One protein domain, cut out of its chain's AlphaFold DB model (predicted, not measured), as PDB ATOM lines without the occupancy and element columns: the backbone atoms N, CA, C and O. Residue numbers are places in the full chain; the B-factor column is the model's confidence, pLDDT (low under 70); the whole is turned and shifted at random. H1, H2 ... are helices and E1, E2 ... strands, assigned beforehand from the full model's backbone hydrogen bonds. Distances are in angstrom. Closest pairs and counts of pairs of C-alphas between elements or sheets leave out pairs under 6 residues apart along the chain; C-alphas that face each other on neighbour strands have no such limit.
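What this domain is: This is residues 29 to 97 and 106 to 133 of the 155 residues of an uncharacterized protein of Donghicola mangrovi (UniProt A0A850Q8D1). Five strands, E1 to E5, make a small closed barrel, and the long helix H2 packs on its outside with residues 107 to 122, while its residues 123 to 133 stick out. The short helix H1 sits outside the barrel near E5. The printed part has 97 residues, in the order H1 E1 E2 E3 E4 E5 H2, of mixed class; round the ring E5 and E1 are parallel and the other neighbours antiparallel. The whole is elongated, 53 by 30 by 23 A, and only just compact, close to loose, with a radius of gyration of the C-alphas of 14.8 A.

How they stand to each other: Start at H1, residues 29 to 33; its C-alpha of Tyr 32 is 7.4 A from that of Leu 89 in E5, residues 88 to 92, their closest pair. E1, residues 36 to 45, bends by 82 degrees at residue 40; within hydrogen-bond range are N 38 and O 91 of E5, 2.9 A, and N 42 and O 54 of E2, residues 51 to 58, 2.8 A. E3, residues 66 to 77, bends by 99 degrees at residue 74; look for N 53 and O 71, 2.8 A, to E2, and N 77 and O 82, 2.8 A, to E4, residues 82 to 85. Between the hairpin strands E4 and E5, N 83 and O 90 are within hydrogen-bond range at 2.8 A. E1 to E5 form a meander, each strand the antiparallel neighbour of the one before. H2, residues 107 to 133, is on the barrel over E3, slantwise at 38 degrees on the local plane, closest at the C-alphas of Val 76 and Gln 115, 6.1 A. Every O i to N i+4 pair in H1 and H2 is within range.

Where its parts are: Find C-alpha 29 at (131.976, -24.807, 9.823), where H1 begins. E3 covers 23.9 A; H2 runs 38.8 A to C-alpha 133 at (130.564, -32.527, -23.891).

The domain as a whole: Residues 98 to 105 are not printed, a gap of 11.1 A between C-alphas 97 and 106. No link printed whole is long. Confidence is under 70 at residues 47 to 50, 58 to 67 and 94 to 97.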
ATOM      1  N   GLU A  29     132.631 -24.531   8.531       85.25
ATOM      2  CA  GLU A  29     131.976 -24.807   9.823       85.25
ATOM      3  C   GLU A  29     131.392 -23.546  10.486       85.25
ATOM      4  O   GLU A  29     130.380 -23.636  11.177       85.25
ATOM      5  N   ALA A  30     131.980 -22.367  10.240       85.81
ATOM      6  CA  ALA A  30     131.443 -21.097  10.725       85.81
ATOM      7  C   ALA A  30     130.083 -20.770  10.081       85.81
ATOM      8  O   ALA A  30     129.155 -20.378  10.786       85.81
ATOM      9  N   ASP A  31     129.925 -21.037   8.782       86.12
ATOM     10  CA  ASP A  31     128.645 -20.856   8.083       86.12
ATOM     11  C   ASP A  31     127.569 -21.805   8.633       86.12
ATOM     12  O   ASP A  31     126.400 -21.436   8.765       86.12
ATOM     13  N   TYR A  32     127.956 -23.032   9.003       85.56
ATOM     14  CA  TYR A  32     127.051 -23.981   9.659       85.56
ATOM     15  C   TYR A  32     126.678 -23.548  11.083       85.56
ATOM     16  O   TYR A  32     125.551 -23.795  11.519       85.56
ATOM     17  N   ALA A  33     127.584 -22.892  11.814       85.75
ATOM     18  CA  ALA A  33     127.294 -22.355  13.141       85.75
ATOM     19  C   ALA A  33     126.251 -21.226  13.071       85.75
ATOM     20  O   ALA A  33     125.293 -21.235  13.848       85.75
ATOM     21  N   GLU A  34     126.372 -20.337  12.084       86.75
ATOM     22  CA  GLU A  34     125.461 -19.208  11.841       86.75
ATOM     23  C   GLU A  34     124.152 -19.597  11.124       86.75
ATOM     24  O   GLU A  34     123.317 -18.737  10.827       86.75
ATOM     25  N   ALA A  35     123.932 -20.890  10.855       87.88
ATOM     26  CA  ALA A  35     122.712 -21.362  10.213       87.88
ATOM     27  C   ALA A  35     121.461 -20.923  10.991       87.88
ATOM     28  O   ALA A  35     121.371 -21.076  12.212       87.88
ATOM     29  N   THR A  36     120.479 -20.405  10.254       88.38
ATOM     30  CA  THR A  36     119.245 -19.862  10.827       88.38
ATOM     31  C   THR A  36     118.306 -20.988  11.238       88.38
ATOM     32  O   THR A  36     118.031 -21.888  10.444       88.38
ATOM     33  N   ASP A  37     117.762 -20.937  12.450       86.75
ATOM     34  CA  ASP A  37     116.801 -21.946  12.887       86.75
ATOM     35  C   ASP A  37     115.483 -21.822  12.109       86.75
ATOM     36  O   ASP A  37     114.901 -20.741  11.962       86.75
ATOM     37  N   LEU A  38     115.008 -22.956  11.598       85.62
ATOM     38  CA  LEU A  38     113.779 -23.053  10.825       85.62
ATOM     39  C   LEU A  38     112.756 -23.892  11.590       85.62
ATOM     40  O   LEU A  38     112.957 -25.085  11.840       85.62
ATOM     41  N   ALA A  39     111.645 -23.254  11.947       82.81
ATOM     42  CA  ALA A  39     110.503 -23.870  12.611       82.81
ATOM     43  C   ALA A  39     109.402 -24.232  11.602       82.81
ATOM     44  O   ALA A  39     109.395 -23.737  10.473       82.81
ATOM     45  N   ASP A  40     108.458 -25.087  12.014       80.12
ATOM     46  CA  ASP A  40     107.281 -25.491  11.221       80.12
ATOM     47  C   ASP A  40     107.611 -25.894   9.779       80.12
ATOM     48  O   ASP A  40     106.882 -25.598   8.827       80.12
ATOM     49  N   TRP A  41     108.765 -26.533   9.610       84.62
ATOM     50  CA  TRP A  41     109.295 -26.800   8.294       84.62
ATOM     51  C   TRP A  41     108.604 -27.999   7.642       84.62
ATOM     52  O   TRP A  41     108.120 -28.924   8.296       84.62
ATOM     53  N   THR A  42     108.546 -27.966   6.317       83.31
ATOM     54  CA  THR A  42     107.969 -29.014   5.480       83.31
ATOM     55  C   THR A  42     108.772 -29.156   4.197       83.31
ATOM     56  O   THR A  42     109.339 -28.190   3.682       83.31
ATOM     57  N   ILE A  43     108.804 -30.379   3.677       82.31
ATOM     58  CA  ILE A  43     109.429 -30.703   2.401       82.31
ATOM     59  C   ILE A  43     108.318 -30.895   1.375       82.31
ATOM     60  O   ILE A  43     107.400 -31.692   1.569       82.31
ATOM     61  N   VAL A  44     108.410 -30.167   0.270       82.00
ATOM     62  CA  VAL A  44     107.497 -30.270  -0.864       82.00
ATOM     63  C   VAL A  44     108.269 -30.829  -2.049       82.00
ATOM     64  O   VAL A  44     109.156 -30.175  -2.600       82.00
ATOM     65  N   HIS A  45     107.911 -32.038  -2.466       76.69
ATOM     66  CA  HIS A  45     108.469 -32.665  -3.658       76.69
ATOM     67  C   HIS A  45     107.690 -32.192  -4.887       76.69
ATOM     68  O   HIS A  45     106.498 -32.480  -5.018       76.69
ATOM     69  N   LYS A  46     108.343 -31.455  -5.790       70.88
ATOM     70  CA  LYS A  46     107.748 -31.078  -7.078       70.88
ATOM     71  C   LYS A  46     108.218 -32.003  -8.203       70.88
ATOM     72  O   LYS A  46     109.364 -32.458  -8.179       70.88
ATOM     73  N   PRO A  47     107.375 -32.234  -9.228       56.97
ATOM     74  CA  PRO A  47     107.809 -32.896 -10.453       56.97
ATOM     75  C   PRO A  47     108.998 -32.145 -11.065       56.97
ATOM     76  O   PRO A  47     109.004 -30.912 -11.076       56.97
ATOM     77  N   ASN A  48     109.974 -32.877 -11.605       56.09
ATOM     78  CA  ASN A  48     111.203 -32.345 -12.218       56.09
ATOM     79  C   ASN A  48     112.275 -31.832 -11.228       56.09
ATOM     80  O   ASN A  48     112.995 -30.881 -11.520       56.09
ATOM     81  N   VAL A  49     112.424 -32.530 -10.095       59.22
ATOM     82  CA  VAL A  49     113.586 -32.497  -9.174       59.22
ATOM     83  C   VAL A  49     113.720 -31.265  -8.269       59.22
ATOM     84  O   VAL A  49     114.677 -31.121  -7.510       59.22
ATOM     85  N   ILE A  50     112.725 -30.379  -8.252       69.12
ATOM     86  CA  ILE A  50     112.724 -29.284  -7.281       69.12
ATOM     87  C   ILE A  50     112.164 -29.810  -5.958       69.12
ATOM     88  O   ILE A  50     110.955 -29.801  -5.728       69.12
ATOM     89  N   ILE A  51     113.053 -30.245  -5.069       76.06
ATOM     90  CA  ILE A  51     112.721 -30.399  -3.655       76.06
ATOM     91  C   ILE A  51     112.692 -29.000  -3.054       76.06
ATOM     92  O   ILE A  51     113.707 -28.300  -3.061       76.06
ATOM     93  N   GLN A  52     111.533 -28.570  -2.573       84.56
ATOM     94  CA  GLN A  52     111.392 -27.295  -1.884       84.56
ATOM     95  C   GLN A  52     111.292 -27.512  -0.387       84.56
ATOM     96  O   GLN A  52     110.564 -28.382   0.079       84.56
ATOM     97  N   MET A  53     112.008 -26.679   0.351       83.81
ATOM     98  CA  MET A  53     111.856 -26.542   1.782       83.81
ATOM     99  C   MET A  53     111.014 -25.309   2.054       83.81
ATOM    100  O   MET A  53     111.327 -24.233   1.538       83.81
ATOM    101  N   CYS A  54     109.966 -25.474   2.849       82.19
ATOM    102  CA  CYS A  54     109.168 -24.381   3.377       82.19
ATOM    103  C   CYS A  54     109.311 -24.364   4.893       82.19
ATOM    104  O   CYS A  54     109.380 -25.426   5.501       82.19
ATOM    105  N   GLY A  55     109.315 -23.192   5.514       80.75
ATOM    106  CA  GLY A  55     109.327 -23.093   6.971       80.75
ATOM    107  C   GLY A  55     109.246 -21.656   7.449       80.75
ATOM    108  O   GLY A  55     109.179 -20.724   6.647       80.75
ATOM    109  N   MET A  56     109.239 -21.492   8.763       80.88
ATOM    110  CA  MET A  56     109.129 -20.204   9.429       80.88
ATOM    111  C   MET A  56     110.456 -19.847  10.081       80.88
ATOM    112  O   MET A  56     110.955 -20.582  10.932       80.88
ATOM    113  N   VAL A  57     111.009 -18.703   9.690       78.62
ATOM    114  CA  VAL A  57     112.176 -18.110  10.349       78.62
ATOM    115  C   VAL A  57     111.680 -17.160  11.430       78.62
ATOM    116  O   VAL A  57     110.929 -16.226  11.133       78.62
ATOM    117  N   THR A  58     112.077 -17.390  12.678       67.50
ATOM    118  CA  THR A  58     111.796 -16.476  13.791       67.50
ATOM    119  C   THR A  58     112.920 -15.460  13.919       67.50
ATOM    120  O   THR A  58     114.053 -15.832  14.207       67.50
ATOM    121  N   ALA A  59     112.618 -14.177  13.722       63.19
ATOM    122  CA  ALA A  59     113.565 -13.113  14.039       63.19
ATOM    123  C   ALA A  59     113.742 -13.003  15.565       63.19
ATOM    124  O   ALA A  59     112.750 -12.935  16.299       63.19
ATOM    125  N   GLU A  60     114.989 -12.974  16.042       57.66
ATOM    126  CA  GLU A  60     115.286 -12.761  17.460       57.66
ATOM    127  C   GLU A  60     114.691 -11.433  17.954       57.66
ATOM    128  O   GLU A  60     114.772 -10.398  17.291       57.66
ATOM    129  N   GLY A  61     114.074 -11.458  19.139       51.81
ATOM    130  CA  GLY A  61     113.595 -10.252  19.819       51.81
ATOM    131  C   GLY A  61     112.234  -9.712  19.371       51.81
ATOM    132  O   GLY A  61     111.823  -8.664  19.868       51.81
ATOM    133  N   VAL A  62     111.493 -10.402  18.493       50.72
ATOM    134  CA  VAL A  62     110.155  -9.953  18.076       50.72
ATOM    135  C   VAL A  62     109.093 -11.016  18.353       50.72
ATOM    136  O   VAL A  62     109.202 -12.156  17.916       50.72
ATOM    137  N   ALA A  63     108.011 -10.626  19.034       52.44
ATOM    138  CA  ALA A  63     106.915 -11.527  19.408       52.44
ATOM    139  C   ALA A  63     106.174 -12.163  18.208       52.44
ATOM    140  O   ALA A  63     105.417 -13.110  18.410       52.44
ATOM    141  N   ARG A  64     106.378 -11.644  16.984       56.88
ATOM    142  CA  ARG A  64     106.150 -12.273  15.662       56.88
ATOM    143  C   ARG A  64     106.461 -11.245  14.562       56.88
ATOM    144  O   ARG A  64     105.747 -10.252  14.445       56.88
ATOM    145  N   PRO A  65     107.484 -11.494  13.735       52.69
ATOM    146  CA  PRO A  65     107.208 -11.794  12.343       52.69
ATOM    147  C   PRO A  65     107.961 -13.067  11.974       52.69
ATOM    148  O   PRO A  65     109.182 -13.106  11.867       52.69
ATOM    149  N   SER A  66     107.196 -14.134  11.807       63.16
ATOM    150  CA  SER A  66     107.659 -15.360  11.181       63.16
ATOM    151  C   SER A  66     107.667 -15.144   9.669       63.16
ATOM    152  O   SER A  66     106.598 -14.951   9.081       63.16
ATOM    153  N   LEU A  67     108.842 -15.136   9.041       68.62
ATOM    154  CA  LEU A  67     108.929 -15.073   7.584       68.62
ATOM    155  C   LEU A  67     108.772 -16.487   7.025       68.62
ATOM    156  O   LEU A  67     109.517 -17.387   7.417       68.62
ATOM    157  N   THR A  68     107.830 -16.681   6.100       74.12
ATOM    158  CA  THR A  68     107.767 -17.927   5.336       74.12
ATOM    159  C   THR A  68     108.921 -17.946   4.351       74.12
ATOM    160  O   THR A  68     108.975 -17.155   3.408       74.12
ATOM    161  N   MET A  69     109.849 -18.857   4.581       80.44
ATOM    162  CA  MET A  69     110.929 -19.146   3.661       80.44
ATOM    163  C   MET A  69     110.460 -20.233   2.694       80.44
ATOM    164  O   MET A  69     109.772 -21.178   3.082       80.44
ATOM    165  N   THR A  70     110.820 -20.095   1.420       82.81
ATOM    166  CA  THR A  70     110.739 -21.181   0.443       82.81
ATOM    167  C   THR A  70     112.016 -21.209  -0.377       82.81
ATOM    168  O   THR A  70     112.386 -20.203  -0.984       82.81
ATOM    169  N   GLY A  71     112.681 -22.357  -0.427       84.56
ATOM    170  CA  GLY A  71     113.914 -22.517  -1.192       84.56
ATOM    171  C   GLY A  71     114.064 -23.910  -1.758       84.56
ATOM    172  O   GLY A  71     113.569 -24.880  -1.190       84.56
ATOM    173  N   ARG A  72     114.755 -24.016  -2.894       88.56
ATOM    174  CA  ARG A  72     115.138 -25.318  -3.436       88.56
ATOM    175  C   ARG A  72     116.259 -25.892  -2.584       88.56
ATOM    176  O   ARG A  72     117.250 -25.200  -2.373       88.56
ATOM    177  N   VAL A  73     116.128 -27.138  -2.152       89.75
ATOM    178  CA  VAL A  73     117.177 -27.848  -1.422       89.75
ATOM    179  C   VAL A  73     118.342 -28.155  -2.362       89.75
ATOM    180  O   VAL A  73     118.146 -28.661  -3.464       89.75
ATOM    181  N   LEU A  74     119.553 -27.819  -1.925       89.75
ATOM    182  CA  LEU A  74     120.808 -28.061  -2.639       89.75
ATOM    183  C   LEU A  74     121.675 -29.090  -1.910       89.75
ATOM    184  O   LEU A  74     122.404 -29.845  -2.548       89.75
ATOM    185  N   HIS A  75     121.611 -29.119  -0.578       90.19
ATOM    186  CA  HIS A  75     122.378 -30.047   0.243       90.19
ATOM    187  C   HIS A  75     121.748 -30.227   1.621       90.19
ATOM    188  O   HIS A  75     120.993 -29.374   2.088       90.19
ATOM    189  N   VAL A  76     122.090 -31.339   2.264       91.00
ATOM    190  CA  VAL A  76     121.676 -31.675   3.621       91.00
ATOM    191  C   VAL A  76     122.877 -32.203   4.406       91.00
ATOM    192  O   VAL A  76     123.541 -33.145   3.970       91.00
ATOM    193  N   ASP A  77     123.127 -31.613   5.572       89.56
ATOM    194  CA  ASP A  77     123.995 -32.158   6.612       89.56
ATOM    195  C   ASP A  77     123.106 -32.857   7.647       89.56
ATOM    196  O   ASP A  77     122.348 -32.230   8.395       89.56
ATOM    197  N   ILE A  78     123.178 -34.187   7.668       88.50
ATOM    198  CA  ILE A  78     122.344 -35.027   8.533       88.50
ATOM    199  C   ILE A  78     122.764 -34.904  10.001       88.50
ATOM    200  O   ILE A  78     121.910 -34.959  10.889       88.50
ATOM    201  N   VAL A  79     124.064 -34.749  10.266       87.31
ATOM    202  CA  VAL A  79     124.623 -34.741  11.623       87.31
ATOM    203  C   VAL A  79     124.224 -33.452  12.330       87.31
ATOM    204  O   VAL A  79     123.718 -33.490  13.452       87.31
ATOM    205  N   GLN A  80     124.384 -32.322  11.646       86.44
ATOM    206  CA  GLN A  80     124.062 -30.997  12.170       86.44
ATOM    207  C   GLN A  80     122.591 -30.611  11.965       86.44
ATOM    208  O   GLN A  80     122.147 -29.583  12.476       86.44
ATOM    209  N   ARG A  81     121.821 -31.442  11.243       89.75
ATOM    210  CA  ARG A  81     120.430 -31.185  10.833       89.75
ATOM    211  C   ARG A  81     120.293 -29.873  10.068       89.75
ATOM    212  O   ARG A  81     119.365 -29.103  10.309       89.75
ATOM    213  N   ILE A  82     121.232 -29.608   9.169       90.69
ATOM    214  CA  ILE A  82     121.264 -28.377   8.383       90.69
ATOM    215  C   ILE A  82     120.861 -28.678   6.945       90.69
ATOM    216  O   ILE A  82     121.287 -29.664   6.350       90.69
ATOM    217  N   VAL A  83     120.034 -27.810   6.380       90.88
ATOM    218  CA  VAL A  83     119.636 -27.843   4.979       90.88
ATOM    219  C   VAL A  83     120.143 -26.585   4.300       90.88
ATOM    220  O   VAL A  83     119.825 -25.462   4.696       90.88
ATOM    221  N   VAL A  84     120.918 -26.782   3.242       91.38
ATOM    222  CA  VAL A  84     121.365 -25.712   2.359       91.38
ATOM    223  C   VAL A  84     120.359 -25.594   1.233       91.38
ATOM    224  O   VAL A  84     120.056 -26.568   0.537       91.38
ATOM    225  N   THR A  85     119.853 -24.389   1.030       90.50
ATOM    226  CA  THR A  85     118.877 -24.092  -0.012       90.50
ATOM    227  C   THR A  85     119.368 -22.981  -0.931       90.50
ATOM    228  O   THR A  85     120.360 -22.311  -0.660       90.50
ATOM    229  N   SER A  86     118.630 -22.731  -2.010       87.44
ATOM    230  CA  SER A  86     118.881 -21.612  -2.923       87.44
ATOM    231  C   SER A  86     118.789 -20.221  -2.281       87.44
ATOM    232  O   SER A  86     119.221 -19.259  -2.908       87.44
ATOM    233  N   CYS A  87     118.194 -20.085  -1.093       84.56
ATOM    234  CA  CYS A  87     117.998 -18.796  -0.421       84.56
ATOM    235  C   CYS A  87     118.628 -18.706   0.976       84.56
ATOM    236  O   CYS A  87     118.525 -17.656   1.600       84.56
ATOM    237  N   GLY A  88     119.318 -19.750   1.444       87.75
ATOM    238  CA  GLY A  88     120.037 -19.701   2.716       87.75
ATOM    239  C   GLY A  88     120.352 -21.070   3.307       87.75
ATOM    240  O   GLY A  88     120.011 -22.110   2.729       87.75
ATOM    241  N   LEU A  89     120.991 -21.039   4.477       91.12
ATOM    242  CA  LEU A  89     121.328 -22.197   5.298       91.12
ATOM    243  C   LEU A  89     120.421 -22.230   6.523       91.12
ATOM    244  O   LEU A  89     120.295 -21.231   7.234       91.12
ATOM    245  N   TYR A  90     119.820 -23.389   6.773       89.94
ATOM    246  CA  TYR A  90     118.799 -23.522   7.801       89.94
ATOM    247  C   TYR A  90     119.042 -24.729   8.682       89.94
ATOM    248  O   TYR A  90     119.214 -25.836   8.175       89.94
ATOM    249  N   ARG A  91     118.997 -24.532   9.996       90.56
ATOM    250  CA  ARG A  91     119.025 -25.614  10.976       90.56
ATOM    251  C   ARG A  91     117.603 -26.047  11.295       90.56
ATOM    252  O   ARG A  91     116.744 -25.230  11.621       90.56
ATOM    253  N   LEU A  92     117.340 -27.341  11.177       87.50
ATOM    254  CA  LEU A  92     116.005 -27.887  11.363       87.50
ATOM    255  C   LEU A  92     115.721 -28.107  12.844       87.50
ATOM    256  O   LEU A  92     116.333 -28.962  13.493       87.50
ATOM    257  N   GLY A  93     114.737 -27.370  13.357       78.56
ATOM    258  CA  GLY A  93     114.132 -27.666  14.649       78.56
ATOM    259  C   GLY A  93     113.365 -28.993  14.631       78.56
ATOM    260  O   GLY A  93     113.170 -29.617  13.582       78.56
ATOM    261  N   GLN A  94     112.887 -29.433  15.798       68.62
ATOM    262  CA  GLN A  94     111.917 -30.529  15.830       68.62
ATOM    263  C   GLN A  94     110.653 -30.114  15.073       68.62
ATOM    264  O   GLN A  94     110.140 -29.006  15.250       68.62
ATOM    265  N   ARG A  95     110.163 -31.009  14.214       65.38
ATOM    266  CA  ARG A  95     108.889 -30.826  13.528       65.38
ATOM    267  C   ARG A  95     107.798 -30.826  14.599       65.38
ATOM    268  O   ARG A  95     107.702 -31.788  15.352       65.38
ATOM    269  N   GLN A  96     107.027 -29.743  14.714       57.66
ATOM    270  CA  GLN A  96     105.844 -29.775  15.570       57.66
ATOM    271  C   GLN A  96     104.877 -30.783  14.957       57.66
ATOM    272  O   GLN A  96     104.512 -30.645  13.784       57.66
ATOM    273  N   ASP A  97     104.513 -31.806  15.728       53.09
ATOM    274  CA  ASP A  97     103.508 -32.795  15.356       53.09
ATOM    275  C   ASP A  97     102.191 -32.073  15.074       53.09
ATOM    276  O   ASP A  97     101.409 -31.768  15.970       53.09
ATOM    277  N   SER A 106     111.258 -39.626  11.492       77.06
ATOM    278  CA  SER A 106     112.258 -38.868  12.235       77.06
ATOM    279  C   SER A 106     112.924 -37.868  11.287       77.06
ATOM    280  O   SER A 106     113.171 -38.175  10.120       77.06
ATOM    281  N   VAL A 107     113.262 -36.675  11.785       79.62
ATOM    282  CA  VAL A 107     113.973 -35.646  10.998       79.62
ATOM    283  C   VAL A 107     115.198 -36.243  10.296       79.62
ATOM    284  O   VAL A 107     115.483 -35.941   9.146       79.62
ATOM    285  N   GLN A 108     115.891 -37.163  10.967       82.75
ATOM    286  CA  GLN A 108     117.044 -37.862  10.419       82.75
ATOM    287  C   GLN A 108     116.693 -38.767   9.226       82.75
ATOM    288  O   GLN A 108     117.445 -38.796   8.257       82.75
ATOM    289  N   GLN A 109     115.566 -39.484   9.270       84.25
ATOM    290  CA  GLN A 109     115.088 -40.297   8.146       84.25
ATOM    291  C   GLN A 109     114.698 -39.433   6.945       84.25
ATOM    292  O   GLN A 109     115.036 -39.781   5.815       84.25
ATOM    293  N   GLU A 110     114.041 -38.293   7.174       83.31
ATOM    294  CA  GLU A 110     113.708 -37.355   6.093       83.31
ATOM    295  C   GLU A 110     114.970 -36.764   5.457       83.31
ATOM    296  O   GLU A 110     115.090 -36.745   4.233       83.31
ATOM    297  N   LEU A 111     115.953 -36.362   6.269       87.94
ATOM    298  CA  LEU A 111     117.236 -35.861   5.771       87.94
ATOM    299  C   LEU A 111     118.023 -36.931   5.001       87.94
ATOM    300  O   LEU A 111     118.604 -36.618   3.965       87.94
ATOM    301  N   LEU A 112     118.010 -38.189   5.452       89.38
ATOM    302  CA  LEU A 112     118.611 -39.311   4.721       89.38
ATOM    303  C   LEU A 112     117.935 -39.528   3.364       89.38
ATOM    304  O   LEU A 112     118.612 -39.684   2.349       89.38
ATOM    305  N   HIS A 113     116.601 -39.503   3.331       87.38
ATOM    306  CA  HIS A 113     115.851 -39.642   2.087       87.38
ATOM    307  C   HIS A 113     116.151 -38.496   1.112       87.38
ATOM    308  O   HIS A 113     116.433 -38.735  -0.064       87.38
ATOM    309  N   LEU A 114     116.170 -37.256   1.611       87.00
ATOM    310  CA  LEU A 114     116.562 -36.083   0.835       87.00
ATOM    311  C   LEU A 114     117.979 -36.205   0.275       87.00
ATOM    312  O   LEU A 114     118.199 -35.890  -0.894       87.00
ATOM    313  N   GLN A 115     118.931 -36.671   1.085       89.75
ATOM    314  CA  GLN A 115     120.310 -36.869   0.648       89.75
ATOM    315  C   GLN A 115     120.394 -37.853  -0.522       89.75
ATOM    316  O   GLN A 115     121.131 -37.588  -1.474       89.75
ATOM    317  N   GLY A 116     119.626 -38.946  -0.474       88.50
ATOM    318  CA  GLY A 116     119.546 -39.919  -1.565       88.50
ATOM    319  C   GLY A 116     119.094 -39.271  -2.873       88.50
ATOM    320  O   GLY A 116     119.828 -39.309  -3.856       88.50
ATOM    321  N   ILE A 117     117.956 -38.567  -2.852       87.56
ATOM    322  CA  ILE A 117     117.408 -37.912  -4.054       87.56
ATOM    323  C   ILE A 117     118.388 -36.875  -4.626       87.56
ATOM    324  O   ILE A 117     118.575 -36.787  -5.840       87.56
ATOM    325  N   LEU A 118     119.024 -36.074  -3.767       88.19
ATOM    326  CA  LEU A 118     119.992 -35.061  -4.204       88.19
ATOM    327  C   LEU A 118     121.260 -35.686  -4.798       88.19
ATOM    328  O   LEU A 118     121.855 -35.108  -5.707       88.19
ATOM    329  N   THR A 119     121.676 -36.844  -4.284       88.25
ATOM    330  CA  THR A 119     122.843 -37.576  -4.788       88.25
ATOM    331  C   THR A 119     122.561 -38.128  -6.178       88.25
ATOM    332  O   THR A 119     123.320 -37.825  -7.097       88.25
ATOM    333  N   GLU A 120     121.434 -38.822  -6.355       88.31
ATOM    334  CA  GLU A 120     120.988 -39.328  -7.662       88.31
ATOM    335  C   GLU A 120     120.890 -38.192  -8.687       88.31
ATOM    336  O   GLU A 120     121.491 -38.251  -9.758       88.31
ATOM    337  N   TYR A 121     120.237 -37.085  -8.322       87.00
ATOM    338  CA  TYR A 121     120.113 -35.944  -9.227       87.00
ATOM    339  C   TYR A 121     121.465 -35.343  -9.624       87.00
ATOM    340  O   TYR A 121     121.676 -34.951 -10.772       87.00
ATOM    341  N   ARG A 122     122.410 -35.255  -8.685       86.44
ATOM    342  CA  ARG A 122     123.751 -34.746  -8.976       86.44
ATOM    343  C   ARG A 122     124.494 -35.659  -9.951       86.44
ATOM    344  O   ARG A 122     125.183 -35.152 -10.840       86.44
ATOM    345  N   GLU A 123     124.384 -36.969  -9.777       88.69
ATOM    346  CA  GLU A 123     124.978 -37.958 -10.679       88.69
ATOM    347  C   GLU A 123     124.369 -37.871 -12.082       88.69
ATOM    348  O   GLU A 123     125.111 -37.852 -13.070       88.69
ATOM    349  N   ASP A 124     123.052 -37.688 -12.176       87.50
ATOM    350  CA  ASP A 124     122.355 -37.451 -13.441       87.50
ATOM    351  C   ASP A 124     122.871 -36.187 -14.141       87.50
ATOM    352  O   ASP A 124     123.224 -36.226 -15.322       87.50
ATOM    353  N   LEU A 125     122.999 -35.064 -13.425       87.56
ATOM    354  CA  LEU A 125     123.516 -33.816 -14.002       87.56
ATOM    355  C   LEU A 125     124.958 -33.965 -14.510       87.56
ATOM    356  O   LEU A 125     125.298 -33.453 -15.581       87.56
ATOM    357  N   LEU A 126     125.817 -34.670 -13.770       87.44
ATOM    358  CA  LEU A 126     127.192 -34.947 -14.201       87.44
ATOM    359  C   LEU A 126     127.226 -35.843 -15.442       87.44
ATOM    360  O   LEU A 126     128.015 -35.595 -16.360       87.44
ATOM    361  N   THR A 127     126.345 -36.837 -15.496       88.19
ATOM    362  CA  THR A 127     126.191 -37.743 -16.637       88.19
ATOM    363  C   THR A 127     125.727 -36.983 -17.878       88.19
ATOM    364  O   THR A 127     126.364 -37.069 -18.929       88.19
ATOM    365  N   VAL A 128     124.690 -36.151 -17.754       87.19
ATOM    366  CA  VAL A 128     124.204 -35.291 -18.846       87.19
ATOM    367  C   VAL A 128     125.299 -34.339 -19.321       87.19
ATOM    368  O   VAL A 128     125.497 -34.191 -20.528       87.19
ATOM    369  N   ARG A 129     126.064 -33.730 -18.404       86.12
ATOM    370  CA  ARG A 129     127.191 -32.857 -18.768       86.12
ATOM    371  C   ARG A 129     128.221 -33.605 -19.603       86.12
ATOM    372  O   ARG A 129     128.679 -33.073 -20.610       86.12
ATOM    373  N   ARG A 130     128.580 -34.826 -19.203       85.88
ATOM    374  CA  ARG A 130     129.521 -35.661 -19.953       85.88
ATOM    375  C   ARG A 130     129.003 -35.951 -21.364       85.88
ATOM    376  O   ARG A 130     129.729 -35.700 -22.320       85.88
ATOM    377  N   TYR A 131     127.750 -36.385 -21.497       85.38
ATOM    378  CA  TYR A 131     127.140 -36.648 -22.805       85.38
ATOM    379  C   TYR A 131     127.095 -35.403 -23.700       85.38
ATOM    380  O   TYR A 131     127.409 -35.481 -24.887       85.38
ATOM    381  N   LEU A 132     126.737 -34.238 -23.150       81.62
ATOM    382  CA  LEU A 132     126.738 -32.984 -23.908       81.62
ATOM    383  C   LEU A 132     128.148 -32.608 -24.377       81.62
ATOM    384  O   LEU A 132     128.303 -32.217 -25.534       81.62
ATOM    385  N   SER A 133     129.163 -32.758 -23.522       79.19
ATOM    386  CA  SER A 133     130.564 -32.527 -23.891       79.19
ATOM    387  C   SER A 133     131.020 -33.454 -25.017       79.19
ATOM    388  O   SER A 133     131.614 -32.981 -25.985       79.19
TER     389      SER A 133